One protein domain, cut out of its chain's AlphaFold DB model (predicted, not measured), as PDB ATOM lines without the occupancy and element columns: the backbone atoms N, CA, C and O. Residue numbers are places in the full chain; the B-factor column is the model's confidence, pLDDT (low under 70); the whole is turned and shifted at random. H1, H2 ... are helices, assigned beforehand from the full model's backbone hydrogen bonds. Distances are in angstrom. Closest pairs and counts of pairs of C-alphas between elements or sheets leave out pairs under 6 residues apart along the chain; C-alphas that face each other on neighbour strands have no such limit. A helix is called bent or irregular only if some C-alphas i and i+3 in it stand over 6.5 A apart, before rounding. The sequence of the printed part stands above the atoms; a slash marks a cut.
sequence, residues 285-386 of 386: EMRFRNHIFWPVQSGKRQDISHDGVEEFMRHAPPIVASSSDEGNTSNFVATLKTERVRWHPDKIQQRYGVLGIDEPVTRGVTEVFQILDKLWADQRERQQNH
ATOM      1  N   GLU A 285      40.780  37.968   0.343       50.31
ATOM      2  CA  GLU A 285      39.334  37.723   0.339       50.31
ATOM      3  C   GLU A 285      38.910  36.860   1.540       50.31
ATOM      4  O   GLU A 285      37.982  37.226   2.245       50.31
ATOM      5  N   MET A 286      39.702  35.844   1.902       55.50
ATOM      6  CA  MET A 286      39.438  34.919   3.022       55.50
ATOM      7  C   MET A 286      39.749  35.483   4.425       55.50
ATOM      8  O   MET A 286      39.785  34.735   5.402       55.50
ATOM      9  N   ARG A 287      40.066  36.779   4.564       66.00
ATOM     10  CA  ARG A 287      40.425  37.347   5.874       66.00
ATOM     11  C   ARG A 287      39.174  37.610   6.700       66.00
ATOM     12  O   ARG A 287      38.272  38.312   6.246       66.00
ATOM     13  N   PHE A 288      39.203  37.184   7.964       73.94
ATOM     14  CA  PHE A 288      38.151  37.426   8.966       73.94
ATOM     15  C   PHE A 288      37.648  38.885   8.978       73.94
ATOM     16  O   PHE A 288      36.457  39.156   9.098       73.94
ATOM     17  N   ARG A 289      38.554  39.845   8.751       75.50
ATOM     18  CA  ARG A 289      38.257  41.281   8.671       75.50
ATOM     19  C   ARG A 289      37.237  41.675   7.593       75.50
ATOM     20  O   ARG A 289      36.552  42.676   7.777       75.50
ATOM     21  N   ASN A 290      37.186  40.961   6.473       77.06
ATOM     22  CA  ASN A 290      36.365  41.348   5.324       77.06
ATOM     23  C   ASN A 290      34.928  40.834   5.423       77.06
ATOM     24  O   ASN A 290      34.049  41.402   4.791       77.06
ATOM     25  N   HIS A 291      34.713  39.779   6.208       72.44
ATOM     26  CA  HIS A 291      33.421  39.100   6.330       72.44
ATOM     27  C   HIS A 291      32.745  39.384   7.678       72.44
ATOM     28  O   HIS A 291      31.584  39.049   7.868       72.44
ATOM     29  N   ILE A 292      33.440  40.029   8.625       81.19
ATOM     30  CA  ILE A 292      32.836  40.413   9.902       81.19
ATOM     31  C   ILE A 292      31.932  41.640   9.743       81.19
ATOM     32  O   ILE A 292      32.391  42.747   9.445       81.19
ATOM     33  N   PHE A 293      30.640  41.451  10.005       83.31
ATOM     34  CA  PHE A 293      29.691  42.548  10.130       83.31
ATOM     35  C   PHE A 293      29.678  43.066  11.570       83.31
ATOM     36  O   PHE A 293      29.424  42.327  12.525       83.31
ATOM     37  N   TRP A 294      29.963  44.354  11.742       85.56
ATOM     38  CA  TRP A 294      29.989  44.994  13.060       85.56
ATOM     39  C   TRP A 294      28.561  45.350  13.509       85.56
ATOM     40  O   TRP A 294      27.770  45.760  12.659       85.56
ATOM     41  N   PRO A 295      28.209  45.243  14.809       83.19
ATOM     42  CA  PRO A 295      26.840  45.422  15.303       83.19
ATOM     43  C   PRO A 295      26.446  46.907  15.371       83.19
ATOM     44  O   PRO A 295      26.207  47.461  16.438       83.19
ATOM     45  N   VAL A 296      26.438  47.571  14.218       83.56
ATOM     46  CA  VAL A 296      26.130  48.989  14.018       83.56
ATOM     47  C   VAL A 296      25.376  49.160  12.703       83.56
ATOM     48  O   VAL A 296      25.506  48.343  11.795       83.56
ATOM     49  N   GLN A 297      24.633  50.259  12.550       74.75
ATOM     50  CA  GLN A 297      23.833  50.531  11.344       74.75
ATOM     51  C   GLN A 297      24.641  50.465  10.031       74.75
ATOM     52  O   GLN A 297      24.103  50.122   8.984       74.75
ATOM     53  N   SER A 298      25.929  50.812  10.092       74.44
ATOM     54  CA  SER A 298      26.848  50.859   8.948       74.44
ATOM     55  C   SER A 298      27.528  49.512   8.653       74.44
ATOM     56  O   SER A 298      28.137  49.354   7.597       74.44
ATOM     57  N   GLY A 299      27.486  48.554   9.588       74.12
ATOM     58  CA  GLY A 299      28.208  47.281   9.485       74.12
ATOM     59  C   GLY A 299      29.736  47.394   9.526       74.12
ATOM     60  O   GLY A 299      30.426  46.399   9.322       74.12
ATOM     61  N   LYS A 300      30.294  48.585   9.785       80.50
ATOM     62  CA  LYS A 300      31.735  48.879   9.715       80.50
ATOM     63  C   LYS A 300      32.357  49.115  11.087       80.50
ATOM     64  O   LYS A 300      31.755  49.720  11.966       80.50
ATOM     65  N   ARG A 301      33.647  48.782  11.200       74.56
ATOM     66  CA  ARG A 301      34.460  49.011  12.406       74.56
ATOM     67  C   ARG A 301      34.592  50.490  12.803       74.56
ATOM     68  O   ARG A 301      34.793  50.793  13.967       74.56
ATOM     69  N   GLN A 302      34.550  51.411  11.840       76.00
ATOM     70  CA  GLN A 302      34.777  52.841  12.106       76.00
ATOM     71  C   GLN A 302      33.599  53.519  12.815       76.00
ATOM     72  O   GLN A 302      33.808  54.522  13.487       76.00
ATOM     73  N   ASP A 303      32.401  52.942  12.716       80.94
ATOM     74  CA  ASP A 303      31.171  53.521  13.263       80.94
ATOM     75  C   ASP A 303      30.764  52.872  14.601       80.94
ATOM     76  O   ASP A 303      29.617  52.992  15.038       80.94
ATOM     77  N   ILE A 304      31.700  52.173  15.261       81.81
ATOM     78  CA  ILE A 304      31.482  51.561  16.576       81.81
ATOM     79  C   ILE A 304      31.340  52.676  17.614       81.81
ATOM     80  O   ILE A 304      32.304  53.328  18.007       81.81
ATOM     81  N   SER A 305      30.110  52.880  18.069       82.81
ATOM     82  CA  SER A 305      29.762  53.778  19.165       82.81
ATOM     83  C   SER A 305      28.826  53.055  20.123       82.81
ATOM     84  O   SER A 305      28.099  52.148  19.718       82.81
ATOM     85  N   HIS A 306      28.848  53.457  21.394       83.19
ATOM     86  CA  HIS A 306      27.956  52.908  22.415       83.19
ATOM     87  C   HIS A 306      26.487  52.973  21.962       83.19
ATOM     88  O   HIS A 306      25.808  51.951  21.907       83.19
ATOM     89  N   ASP A 307      26.053  54.155  21.525       83.62
ATOM     90  CA  ASP A 307      24.674  54.409  21.107       83.62
ATOM     91  C   ASP A 307      24.303  53.644  19.830       83.62
ATOM     92  O   ASP A 307      23.191  53.136  19.713       83.62
ATOM     93  N   GLY A 308      25.242  53.492  18.886       83.50
ATOM     94  CA  GLY A 308      25.010  52.739  17.652       83.50
ATOM     95  C   GLY A 308      24.808  51.240  17.888       83.50
ATOM     96  O   GLY A 308      23.952  50.631  17.245       83.50
ATOM     97  N   VAL A 309      25.561  50.656  18.826       83.56
ATOM     98  CA  VAL A 309      25.397  49.249  19.230       83.56
ATOM     99  C   VAL A 309      24.123  49.073  20.054       83.56
ATOM    100  O   VAL A 309      23.394  48.103  19.858       83.56
ATOM    101  N   GLU A 310      23.808  50.019  20.941       83.75
ATOM    102  CA  GLU A 310      22.566  49.995  21.714       83.75
ATOM    103  C   GLU A 310      21.332  50.053  20.801       83.75
ATOM    104  O   GLU A 310      20.417  49.237  20.941       83.75
ATOM    105  N   GLU A 311      21.306  50.976  19.838       83.75
ATOM    106  CA  GLU A 311      20.195  51.122  18.893       83.75
ATOM    107  C   GLU A 311      20.063  49.899  17.975       83.75
ATOM    108  O   GLU A 311      18.950  49.429  17.728       83.75
ATOM    109  N   PHE A 312      21.186  49.308  17.555       85.31
ATOM    110  CA  PHE A 312      21.197  48.052  16.806       85.31
ATOM    111  C   PHE A 312      20.591  46.893  17.615       85.31
ATOM    112  O   PHE A 312      19.699  46.195  17.132       85.31
ATOM    113  N   MET A 313      21.006  46.725  18.874       82.81
ATOM    114  CA  MET A 313      20.516  45.653  19.748       82.81
ATOM    115  C   MET A 313      19.038  45.845  20.128       82.81
ATOM    116  O   MET A 313      18.302  44.869  20.245       82.81
ATOM    117  N   ARG A 314      18.557  47.090  20.264       80.94
ATOM    118  CA  ARG A 314      17.133  47.406  20.513       80.94
ATOM    119  C   ARG A 314      16.224  47.046  19.338       80.94
ATOM    120  O   ARG A 314      15.028  46.831  19.529       80.94
ATOM    121  N   HIS A 315      16.773  47.004  18.128       77.69
ATOM    122  CA  HIS A 315      16.058  46.609  16.920       77.69
ATOM    123  C   HIS A 315      16.233  45.129  16.553       77.69
ATOM    124  O   HIS A 315      15.735  44.704  15.505       77.69
ATOM    125  N   ALA A 316      16.874  44.339  17.423       76.44
ATOM    126  CA  ALA A 316      17.006  42.904  17.242       76.44
ATOM    127  C   ALA A 316      15.622  42.226  17.126       76.44
ATOM    128  O   ALA A 316      14.692  42.567  17.867       76.44
ATOM    129  N   PRO A 317      15.451  41.255  16.211       68.62
ATOM    130  CA  PRO A 317      14.251  40.438  16.154       68.62
ATOM    131  C   PRO A 317      14.024  39.721  17.492       68.62
ATOM    132  O   PRO A 317      14.984  39.242  18.100       68.62
ATOM    133  N   PRO A 318      12.769  39.606  17.957       63.25
ATOM    134  CA  PRO A 318      12.475  38.870  19.176       63.25
ATOM    135  C   PRO A 318      12.863  37.398  18.993       63.25
ATOM    136  O   PRO A 318      12.328  36.718  18.119       63.25
ATOM    137  N   ILE A 319      13.785  36.915  19.828       58.84
ATOM    138  CA  ILE A 319      14.190  35.500  19.874       58.84
ATOM    139  C   ILE A 319      13.013  34.632  20.352       58.84
ATOM    140  O   ILE A 319      12.860  33.491  19.921       58.84
ATOM    141  N   VAL A 320      12.138  35.192  21.199       52.88
ATOM    142  CA  VAL A 320      10.906  34.558  21.679       52.88
ATOM    143  C   VAL A 320       9.723  35.458  21.324       52.88
ATOM    144  O   VAL A 320       9.713  36.644  21.663       52.88
ATOM    145  N   ALA A 321       8.729  34.916  20.612       46.28
ATOM    146  CA  ALA A 321       7.530  35.635  20.173       46.28
ATOM    147  C   ALA A 321       6.570  35.925  21.349       46.28
ATOM    148  O   ALA A 321       5.461  35.403  21.412       46.28
ATOM    149  N   SER A 322       7.008  36.748  22.296       46.44
ATOM    150  CA  SER A 322       6.222  37.208  23.442       46.44
ATOM    151  C   SER A 322       5.584  38.551  23.087       46.44
ATOM    152  O   SER A 322       6.283  39.522  22.809       46.44
ATOM    153  N   SER A 323       4.255  38.611  23.058       45.16
ATOM    154  CA  SER A 323       3.454  39.754  22.588       45.16
ATOM    155  C   SER A 323       3.286  40.901  23.600       45.16
ATOM    156  O   SER A 323       2.467  41.793  23.380       45.16
ATOM    157  N   SER A 324       4.040  40.900  24.701       48.16
ATOM    158  CA  SER A 324       3.987  41.912  25.763       48.16
ATOM    159  C   SER A 324       5.194  42.856  25.715       48.16
ATOM    160  O   SER A 324       6.303  42.450  25.379       48.16
ATOM    161  N   ASP A 325       4.985  44.123  26.081       49.22
ATOM    162  CA  ASP A 325       6.021  45.176  26.083       49.22
ATOM    163  C   ASP A 325       7.165  44.861  27.080       49.22
ATOM    164  O   ASP A 325       8.335  45.128  26.810       49.22
ATOM    165  N   GLU A 326       6.864  44.145  28.174       51.50
ATOM    166  CA  GLU A 326       7.866  43.549  29.083       51.50
ATOM    167  C   GLU A 326       8.651  42.384  28.450       51.50
ATOM    168  O   GLU A 326       9.806  42.115  28.788       51.50
ATOM    169  N   GLY A 327       8.055  41.709  27.467       55.97
ATOM    170  CA  GLY A 327       8.728  40.711  26.643       55.97
ATOM    171  C   GLY A 327       9.856  41.318  25.808       55.97
ATOM    172  O   GLY A 327      10.833  40.638  25.518       55.97
ATOM    173  N   ASN A 328       9.781  42.608  25.474       61.34
ATOM    174  CA  ASN A 328      10.803  43.269  24.668       61.34
ATOM    175  C   ASN A 328      12.107  43.495  25.455       61.34
ATOM    176  O   ASN A 328      13.195  43.257  24.934       61.34
ATOM    177  N   THR A 329      12.019  43.876  26.736       65.19
ATOM    178  CA  THR A 329      13.209  44.061  27.587       65.19
ATOM    179  C   THR A 329      13.874  42.727  27.929       65.19
ATOM    180  O   THR A 329      15.102  42.644  27.947       65.19
ATOM    181  N   SER A 330      13.091  41.666  28.154       69.00
ATOM    182  CA  SER A 330      13.629  40.319  28.381       69.00
ATOM    183  C   SER A 330      14.256  39.719  27.118       69.00
ATOM    184  O   SER A 330      15.351  39.160  27.198       69.00
ATOM    185  N   ASN A 331      13.636  39.917  25.948       76.25
ATOM    186  CA  ASN A 331      14.205  39.544  24.653       76.25
ATOM    187  C   ASN A 331      15.521  40.287  24.390       76.25
ATOM    188  O   ASN A 331      16.507  39.656  24.023       76.25
ATOM    189  N   PHE A 332      15.573  41.592  24.662       82.00
ATOM    190  CA  PHE A 332      16.795  42.389  24.549       82.00
ATOM    191  C   PHE A 332      17.923  41.854  25.448       82.00
ATOM    192  O   PHE A 332      19.044  41.656  24.984       82.00
ATOM    193  N   VAL A 333      17.632  41.528  26.715       83.19
ATOM    194  CA  VAL A 333      18.620  40.926  27.632       83.19
ATOM    195  C   VAL A 333      19.071  39.540  27.165       83.19
ATOM    196  O   VAL A 333      20.248  39.201  27.320       83.19
ATOM    197  N   ALA A 334      18.172  38.729  26.604       83.38
ATOM    198  CA  ALA A 334      18.518  37.424  26.043       83.38
ATOM    199  C   ALA A 334      19.470  37.565  24.844       83.38
ATOM    200  O   ALA A 334      20.506  36.900  24.824       83.38
ATOM    201  N   THR A 335      19.182  38.487  23.920       85.19
ATOM    202  CA  THR A 335      20.053  38.802  22.778       85.19
ATOM    203  C   THR A 335      21.416  39.321  23.238       85.19
ATOM    204  O   THR A 335      22.450  38.854  22.766       85.19
ATOM    205  N   LEU A 336      21.468  40.215  24.231       87.19
ATOM    206  CA  LEU A 336      22.743  40.692  24.780       87.19
ATOM    207  C   LEU A 336      23.582  39.557  25.381       87.19
ATOM    208  O   LEU A 336      24.802  39.550  25.230       87.19
ATOM    209  N   LYS A 337      22.959  38.570  26.037       86.50
ATOM    210  CA  LYS A 337      23.679  37.404  26.578       86.50
ATOM    211  C   LYS A 337      24.292  36.552  25.470       86.50
ATOM    212  O   LYS A 337      25.450  36.157  25.598       86.50
ATOM    213  N   THR A 338      23.540  36.263  24.406       86.50
ATOM    214  CA  THR A 338      24.049  35.465  23.281       86.50
ATOM    215  C   THR A 338      25.175  36.194  22.560       86.50
ATOM    216  O   THR A 338      26.226  35.604  22.311       86.50
ATOM    217  N   GLU A 339      25.005  37.493  22.314       88.00
ATOM    218  CA  GLU A 339      26.009  38.316  21.642       88.00
ATOM    219  C   GLU A 339      27.260  38.521  22.506       88.00
ATOM    220  O   GLU A 339      28.370  38.432  21.990       88.00
ATOM    221  N   ARG A 340      27.136  38.669  23.832       88.31
ATOM    222  CA  ARG A 340      28.286  38.745  24.757       88.31
ATOM    223  C   ARG A 340      29.186  37.514  24.672       88.31
ATOM    224  O   ARG A 340      30.408  37.642  24.665       88.31
ATOM    225  N   VAL A 341      28.594  36.318  24.631       87.06
ATOM    226  CA  VAL A 341      29.359  35.066  24.500       87.06
ATOM    227  C   VAL A 341      29.992  34.967  23.112       87.06
ATOM    228  O   VAL A 341      31.132  34.516  22.993       87.06
ATOM    229  N   ARG A 342      29.279  35.414  22.071       85.69
ATOM    230  CA  ARG A 342      29.741  35.390  20.679       85.69
ATOM    231  C   ARG A 342      30.906  36.349  20.426       85.69
ATOM    232  O   ARG A 342      31.872  35.950  19.790       85.69
ATOM    233  N   TRP A 343      30.844  37.562  20.975       88.19
ATOM    234  CA  TRP A 343      31.860  38.616  20.840       88.19
ATOM    235  C   TRP A 343      33.020  38.513  21.835       88.19
ATOM    236  O   TRP A 343      33.887  39.384  21.868       88.19
ATOM    237  N   HIS A 344      33.075  37.458  22.647       88.25
ATOM    238  CA  HIS A 344      34.177  37.278  23.579       88.25
ATOM    239  C   HIS A 344      35.498  37.063  22.806       88.25
ATOM    240  O   HIS A 344      35.564  36.149  21.977       88.25
ATOM    241  N   PRO A 345      36.570  37.834  23.083       87.94
ATOM    242  CA  PRO A 345      37.802  37.804  22.287       87.94
ATOM    243  C   PRO A 345      38.433  36.407  22.229       87.94
ATOM    244  O   PRO A 345      38.801  35.950  21.154       87.94
ATOM    245  N   ASP A 346      38.444  35.677  23.350       86.31
ATOM    246  CA  ASP A 346      38.907  34.280  23.403       86.31
ATOM    247  C   ASP A 346      38.048  33.330  22.542       86.31
ATOM    248  O   ASP A 346      38.574  32.430  21.897       86.31
ATOM    249  N   LYS A 347      36.726  33.542  22.452       87.25
ATOM    250  CA  LYS A 347      35.844  32.685  21.638       87.25
ATOM    251  C   LYS A 347      35.998  32.953  20.153       87.25
ATOM    252  O   LYS A 347      36.012  32.005  19.370       87.25
ATOM    253  N   ILE A 348      36.161  34.217  19.780       85.94
ATOM    254  CA  ILE A 348      36.466  34.595  18.402       85.94
ATOM    255  C   ILE A 348      37.848  34.070  18.007       85.94
ATOM    256  O   ILE A 348      37.991  33.511  16.924       85.94
ATOM    257  N   GLN A 349      38.836  34.147  18.900       86.25
ATOM    258  CA  GLN A 349      40.172  33.614  18.652       86.25
ATOM    259  C   GLN A 349      40.194  32.085  18.533       86.25
ATOM    260  O   GLN A 349      40.844  31.561  17.634       86.25
ATOM    261  N   GLN A 350      39.456  31.368  19.384       84.94
ATOM    262  CA  GLN A 350      39.346  29.907  19.319       84.94
ATOM    263  C   GLN A 350      38.663  29.429  18.033       84.94
ATOM    264  O   GLN A 350      39.099  28.441  17.456       84.94
ATOM    265  N   ARG A 351      37.593  30.104  17.591       80.69
ATOM    266  CA  ARG A 351      36.786  29.658  16.440       80.69
ATOM    267  C   ARG A 351      37.306  30.150  15.096       80.69
ATOM    268  O   ARG A 351      37.256  29.416  14.123       80.69
ATOM    269  N   TYR A 352      37.797  31.383  15.038       80.88
ATOM    270  CA  TYR A 352      38.218  32.026  13.791       80.88
ATOM    271  C   TYR A 352      39.734  32.232  13.715       80.88
ATOM    272  O   TYR A 352      40.224  32.825  12.756       80.88
ATOM    273  N   GLY A 353      40.502  31.723  14.686       77.81
ATOM    274  CA  GLY A 353      41.966  31.790  14.675       77.81
ATOM    275  C   GLY A 353      42.593  31.161  13.426       77.81
ATOM    276  O   GLY A 353      43.639  31.622  12.975       77.81
ATOM    277  N   VAL A 354      41.913  30.181  12.818       76.00
ATOM    278  CA  VAL A 354      42.320  29.506  11.570       76.00
ATOM    279  C   VAL A 354      42.290  30.448  10.352       76.00
ATOM    280  O   VAL A 354      43.097  30.293   9.441       76.00
ATOM    281  N   LEU A 355      41.435  31.480  10.355       72.94
ATOM    282  CA  LEU A 355      41.319  32.472   9.271       72.94
ATOM    283  C   LEU A 355      42.375  33.588   9.335       72.94
ATOM    284  O   LEU A 355      42.429  34.433   8.439       72.94
ATOM    285  N   GLY A 356      43.201  33.619  10.385       71.88
ATOM    286  CA  GLY A 356      44.150  34.700  10.633       71.88
ATOM    287  C   GLY A 356      43.440  35.973  11.100       71.88
ATOM    288  O   GLY A 356      42.903  36.749  10.307       71.88
ATOM    289  N   ILE A 357      43.440  36.199  12.413       76.00
ATOM    290  CA  ILE A 357      42.844  37.394  13.013       76.00
ATOM    291  C   ILE A 357      43.916  38.480  13.114       76.00
ATOM    292  O   ILE A 357      44.928  38.315  13.793       76.00
ATOM    293  N   ASP A 358      43.676  39.609  12.450       81.31
ATOM    294  CA  ASP A 358      44.529  40.790  12.548       81.31
ATOM    295  C   ASP A 358      44.347  41.483  13.920       81.31
ATOM    296  O   ASP A 358      43.222  41.687  14.378       81.31
ATOM    297  N   GLU A 359      45.436  41.968  14.524       82.25
ATOM    298  CA  GLU A 359      45.441  42.792  15.751       82.25
ATOM    299  C   GLU A 359      44.396  43.940  15.782       82.25
ATOM    300  O   GLU A 359      43.686  44.091  16.782       82.25
ATOM    301  N   PRO A 360      44.207  44.753  14.713       81.81
ATOM    302  CA  PRO A 360      43.142  45.758  14.687       81.81
ATOM    303  C   PRO A 360      41.728  45.173  14.809       81.81
ATOM    304  O   PRO A 360      40.837  45.860  15.309       81.81
ATOM    305  N   VAL A 361      41.496  43.937  14.363       83.38
ATOM    306  CA  VAL A 361      40.190  43.281  14.493       83.38
ATOM    307  C   VAL A 361      39.973  42.821  15.927       83.38
ATOM    308  O   VAL A 361      38.925  43.127  16.486       83.38
ATOM    309  N   THR A 362      40.976  42.209  16.564       84.88
ATOM    310  CA  THR A 362      40.930  41.839  17.991       84.88
ATOM    311  C   THR A 362      40.630  43.048  18.880       84.88
ATOM    312  O   THR A 362      39.815  42.964  19.803       84.88
ATOM    313  N   ARG A 363      41.212  44.212  18.557       87.44
ATOM    314  CA  ARG A 363      40.909  45.470  19.253       87.44
ATOM    315  C   ARG A 363      39.453  45.896  19.071       87.44
ATOM    316  O   ARG A 363      38.796  46.211  20.055       87.44
ATOM    317  N   GLY A 364      38.931  45.851  17.842       85.06
ATOM    318  CA  GLY A 364      37.521  46.168  17.578       85.06
ATOM    319  C   GLY A 364      36.552  45.203  18.267       85.06
ATOM    320  O   GLY A 364      35.556  45.628  18.839       85.06
ATOM    321  N   VAL A 365      36.858  43.903  18.267       87.56
ATOM    322  CA  VAL A 365      36.085  42.874  18.982       87.56
ATOM    323  C   VAL A 365      36.035  43.186  20.475       87.56
ATOM    324  O   VAL A 365      34.975  43.123  21.089       87.56
ATOM    325  N   THR A 366      37.171  43.586  21.050       88.44
ATOM    326  CA  THR A 366      37.260  43.964  22.464       88.44
ATOM    327  C   THR A 366      36.454  45.233  22.763       88.44
ATOM    328  O   THR A 366      35.769  45.287  23.779       88.44
ATOM    329  N   GLU A 367      36.482  46.234  21.876       89.38
ATOM    330  CA  GLU A 367      35.667  47.454  21.993       89.38
ATOM    331  C   GLU A 367      34.162  47.128  21.983       89.38
ATOM    332  O   GLU A 367      33.432  47.566  22.872       89.38
ATOM    333  N   VAL A 368      33.703  46.294  21.042       88.12
ATOM    334  CA  VAL A 368      32.307  45.822  20.990       88.12
ATOM    335  C   VAL A 368      31.944  45.033  22.246       88.12
ATOM    336  O   VAL A 368      30.902  45.290  22.846       88.12
ATOM    337  N   PHE A 369      32.803  44.111  22.685       89.50
ATOM    338  CA  PHE A 369      32.580  43.324  23.895       89.50
ATOM    339  C   PHE A 369      32.426  44.211  25.136       89.50
ATOM    340  O   PHE A 369      31.503  44.007  25.917       89.50
ATOM    341  N   GLN A 370      33.278  45.226  25.302       91.38
ATOM    342  CA  GLN A 370      33.185  46.168  26.422       91.38
ATOM    343  C   GLN A 370      31.888  46.982  26.393       91.38
ATOM    344  O   GLN A 370      31.309  47.239  27.447       91.38
ATOM    345  N   ILE A 371      31.422  47.390  25.208       90.56
ATOM    346  CA  ILE A 371      30.137  48.085  25.053       90.56
ATOM    347  C   ILE A 371      28.983  47.146  25.428       90.56
ATOM    348  O   ILE A 371      28.118  47.528  26.212       90.56
ATOM    349  N   LEU A 372      28.991  45.906  24.930       88.56
ATOM    350  CA  LEU A 372      27.967  44.905  25.246       88.56
ATOM    351  C   LEU A 372      27.944  44.537  26.736       88.56
ATOM    352  O   LEU A 372      26.867  44.381  27.303       88.56
ATOM    353  N   ASP A 373      29.107  44.413  27.378       89.31
ATOM    354  CA  ASP A 373      29.214  44.087  28.805       89.31
ATOM    355  C   ASP A 373      28.661  45.221  29.684       89.31
ATOM    356  O   ASP A 373      27.919  44.953  30.630       89.31
ATOM    357  N   LYS A 374      28.919  46.485  29.310       89.19
ATOM    358  CA  LYS A 374      28.319  47.669  29.951       89.19
ATOM    359  C   LYS A 374      26.804  47.715  29.762       89.19
ATOM    360  O   LYS A 374      26.079  47.781  30.748       89.19
ATOM    361  N   LEU A 375      26.317  47.580  28.524       87.62
ATOM    362  CA  LEU A 375      24.879  47.560  28.227       87.62
ATOM    363  C   LEU A 375      24.151  46.439  28.980       87.62
ATOM    364  O   LEU A 375      23.031  46.620  29.459       87.62
ATOM    365  N   TRP A 376      24.787  45.275  29.112       87.38
ATOM    366  CA  TRP A 376      24.237  44.158  29.868       87.38
ATOM    367  C   TRP A 376      24.213  44.420  31.380       87.38
ATOM    368  O   TRP A 376      23.233  44.064  32.042       87.38
ATOM    369  N   ALA A 377      25.257  45.042  31.937       87.06
ATOM    370  CA  ALA A 377      25.295  45.439  33.342       87.06
ATOM    371  C   ALA A 377      24.203  46.473  33.662       87.06
ATOM    372  O   ALA A 377      23.401  46.231  34.567       87.06
ATOM    373  N   ASP A 378      24.101  47.530  32.854       86.50
ATOM    374  CA  ASP A 378      23.110  48.603  33.000       86.50
ATOM    375  C   ASP A 378      21.677  48.063  32.907       86.50
ATOM    376  O   ASP A 378      20.793  48.433  33.682       86.50
ATOM    377  N   GLN A 379      21.425  47.145  31.969       84.25
ATOM    378  CA  GLN A 379      20.093  46.577  31.787       84.25
ATOM    379  C   GLN A 379      19.696  45.629  32.930       84.25
ATOM    380  O   GLN A 379      18.519  45.577  33.288       84.25
ATOM    381  N   ARG A 380      20.648  44.907  33.541       82.06
ATOM    382  CA  ARG A 380      20.375  44.115  34.753       82.06
ATOM    383  C   ARG A 380      20.110  44.989  35.971       82.06
ATOM    384  O   ARG A 380      19.218  44.657  36.741       82.06
ATOM    385  N   GLU A 381      20.852  46.080  36.140       83.38
ATOM    386  CA  GLU A 381      20.619  47.025  37.238       83.38
ATOM    387  C   GLU A 381      19.219  47.643  37.132       83.38
ATOM    388  O   GLU A 381      18.474  47.690  38.109       83.38
ATOM    389  N   ARG A 382      18.796  48.007  35.914       79.62
ATOM    390  CA  ARG A 382      17.427  48.476  35.647       79.62
ATOM    391  C   ARG A 382      16.360  47.423  35.944       79.62
ATOM    392  O   ARG A 382      15.307  47.789  36.447       79.62
ATOM    393  N   GLN A 383      16.617  46.146  35.654       73.00
ATOM    394  CA  GLN A 383      15.695  45.050  35.991       73.00
ATOM    395  C   GLN A 383      15.670  44.703  37.484       73.00
ATOM    396  O   GLN A 383      14.725  44.067  37.924       73.00
ATOM    397  N   GLN A 384      16.701  45.069  38.247       72.50
ATOM    398  CA  GLN A 384      16.764  44.825  39.690       72.50
ATOM    399  C   GLN A 384      16.141  45.970  40.510       72.50
ATOM    400  O   GLN A 384      15.732  45.750  41.647       72.50
ATOM    401  N   ASN A 385      16.074  47.176  39.934       67.12
ATOM    402  CA  ASN A 385      15.483  48.376  40.542       67.12
ATOM    403  C   ASN A 385      13.995  48.595  40.188       67.12
ATOM    404  O   ASN A 385      13.404  49.579  40.640       67.12
ATOM    405  N   HIS A 386      13.412  47.728  39.359       51.75
ATOM    406  CA  HIS A 386      11.976  47.643  39.075       51.75
ATOM    407  C   HIS A 386      11.432  46.372  39.720       51.75
ATOM    408  O   HIS A 386      10.302  46.431  40.252       51.75
TER     409      HIS A 386
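What this domain is: This is residues 285 to 386 of the 386 residues of an uncharacterized protein of Elaphomyces granulatus (UniProt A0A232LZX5). A long helix, H5, makes the longest axis, and H3 followed by H4 runs back along one side of it, while the short H2 packs steeply on both H5 and H3. The small H1 sits near H4 and the first turns of H5, and residues 292 to 305, with no named element, link it to H2. The printed part has 102 residues with five named helices, H1 to H5 in chain order, and no named strand; the class is all helix. It is compact, with a radius of gyration of the C-alphas of 14.7 A, yet elongated, spanning 45 by 24 by 23 A.

How they stand to each other: The hub is H5, residues 359 to 384. H3, residues 325 to 342, touches it with residues 333 to 340 alone, the closest C-alphas being Arg 340 and Leu 372 at 6.2 A; they run opposite ways at a shallow tilt of 32 degrees, only just short of steep. H4, residues 345 to 355, forms a helical hairpin with H5, at a shallow tilt of 33 degrees, only just short of steep; the C-alphas of Pro 345 and Thr 366, their closest, are 6.2 A apart. H4 is irregular, with C-alphas 351 and 354 7.4 A apart. H2, residues 306 to 314, touches H5 at a steep tilt of 64 degrees, closest at the C-alphas of His 306 and Ile 371, 5.9 A. H2 also touches H3, with the C-alphas of Arg 314 and Phe 332 closest at 6.4 A. H1, residues 288 to 291, is close to but not clearly touching H4, with C-alphas 288 and 355 closest at 5.9 A. Every O i to N i+4 pair is within hydrogen-bond range in H2 and H5, against 13 of 14 in H3 and 5 of 7 in H4; H1 is too short for such a pair.

Where its parts are: H5 runs 37.4 A from C-alpha 359 at (45.441, 42.792, 15.751) to C-alpha 384 at (16.764, 44.825, 39.690). H3 measures 26.2 A, H4 14.5 A, H2 12.3 A and H1 5.7 A, with H1 beginning at C-alpha 288 (38.151, 37.426, 8.966).

The domain as a whole: The C-alphas of Glu 285 and His 386, the two farthest apart, are 48.4 A apart. The printed part has no cut. The link from H1 to H2 is long. Confidence is under 70 in residues 285 to 287, 317 to 330 and 385 to 386.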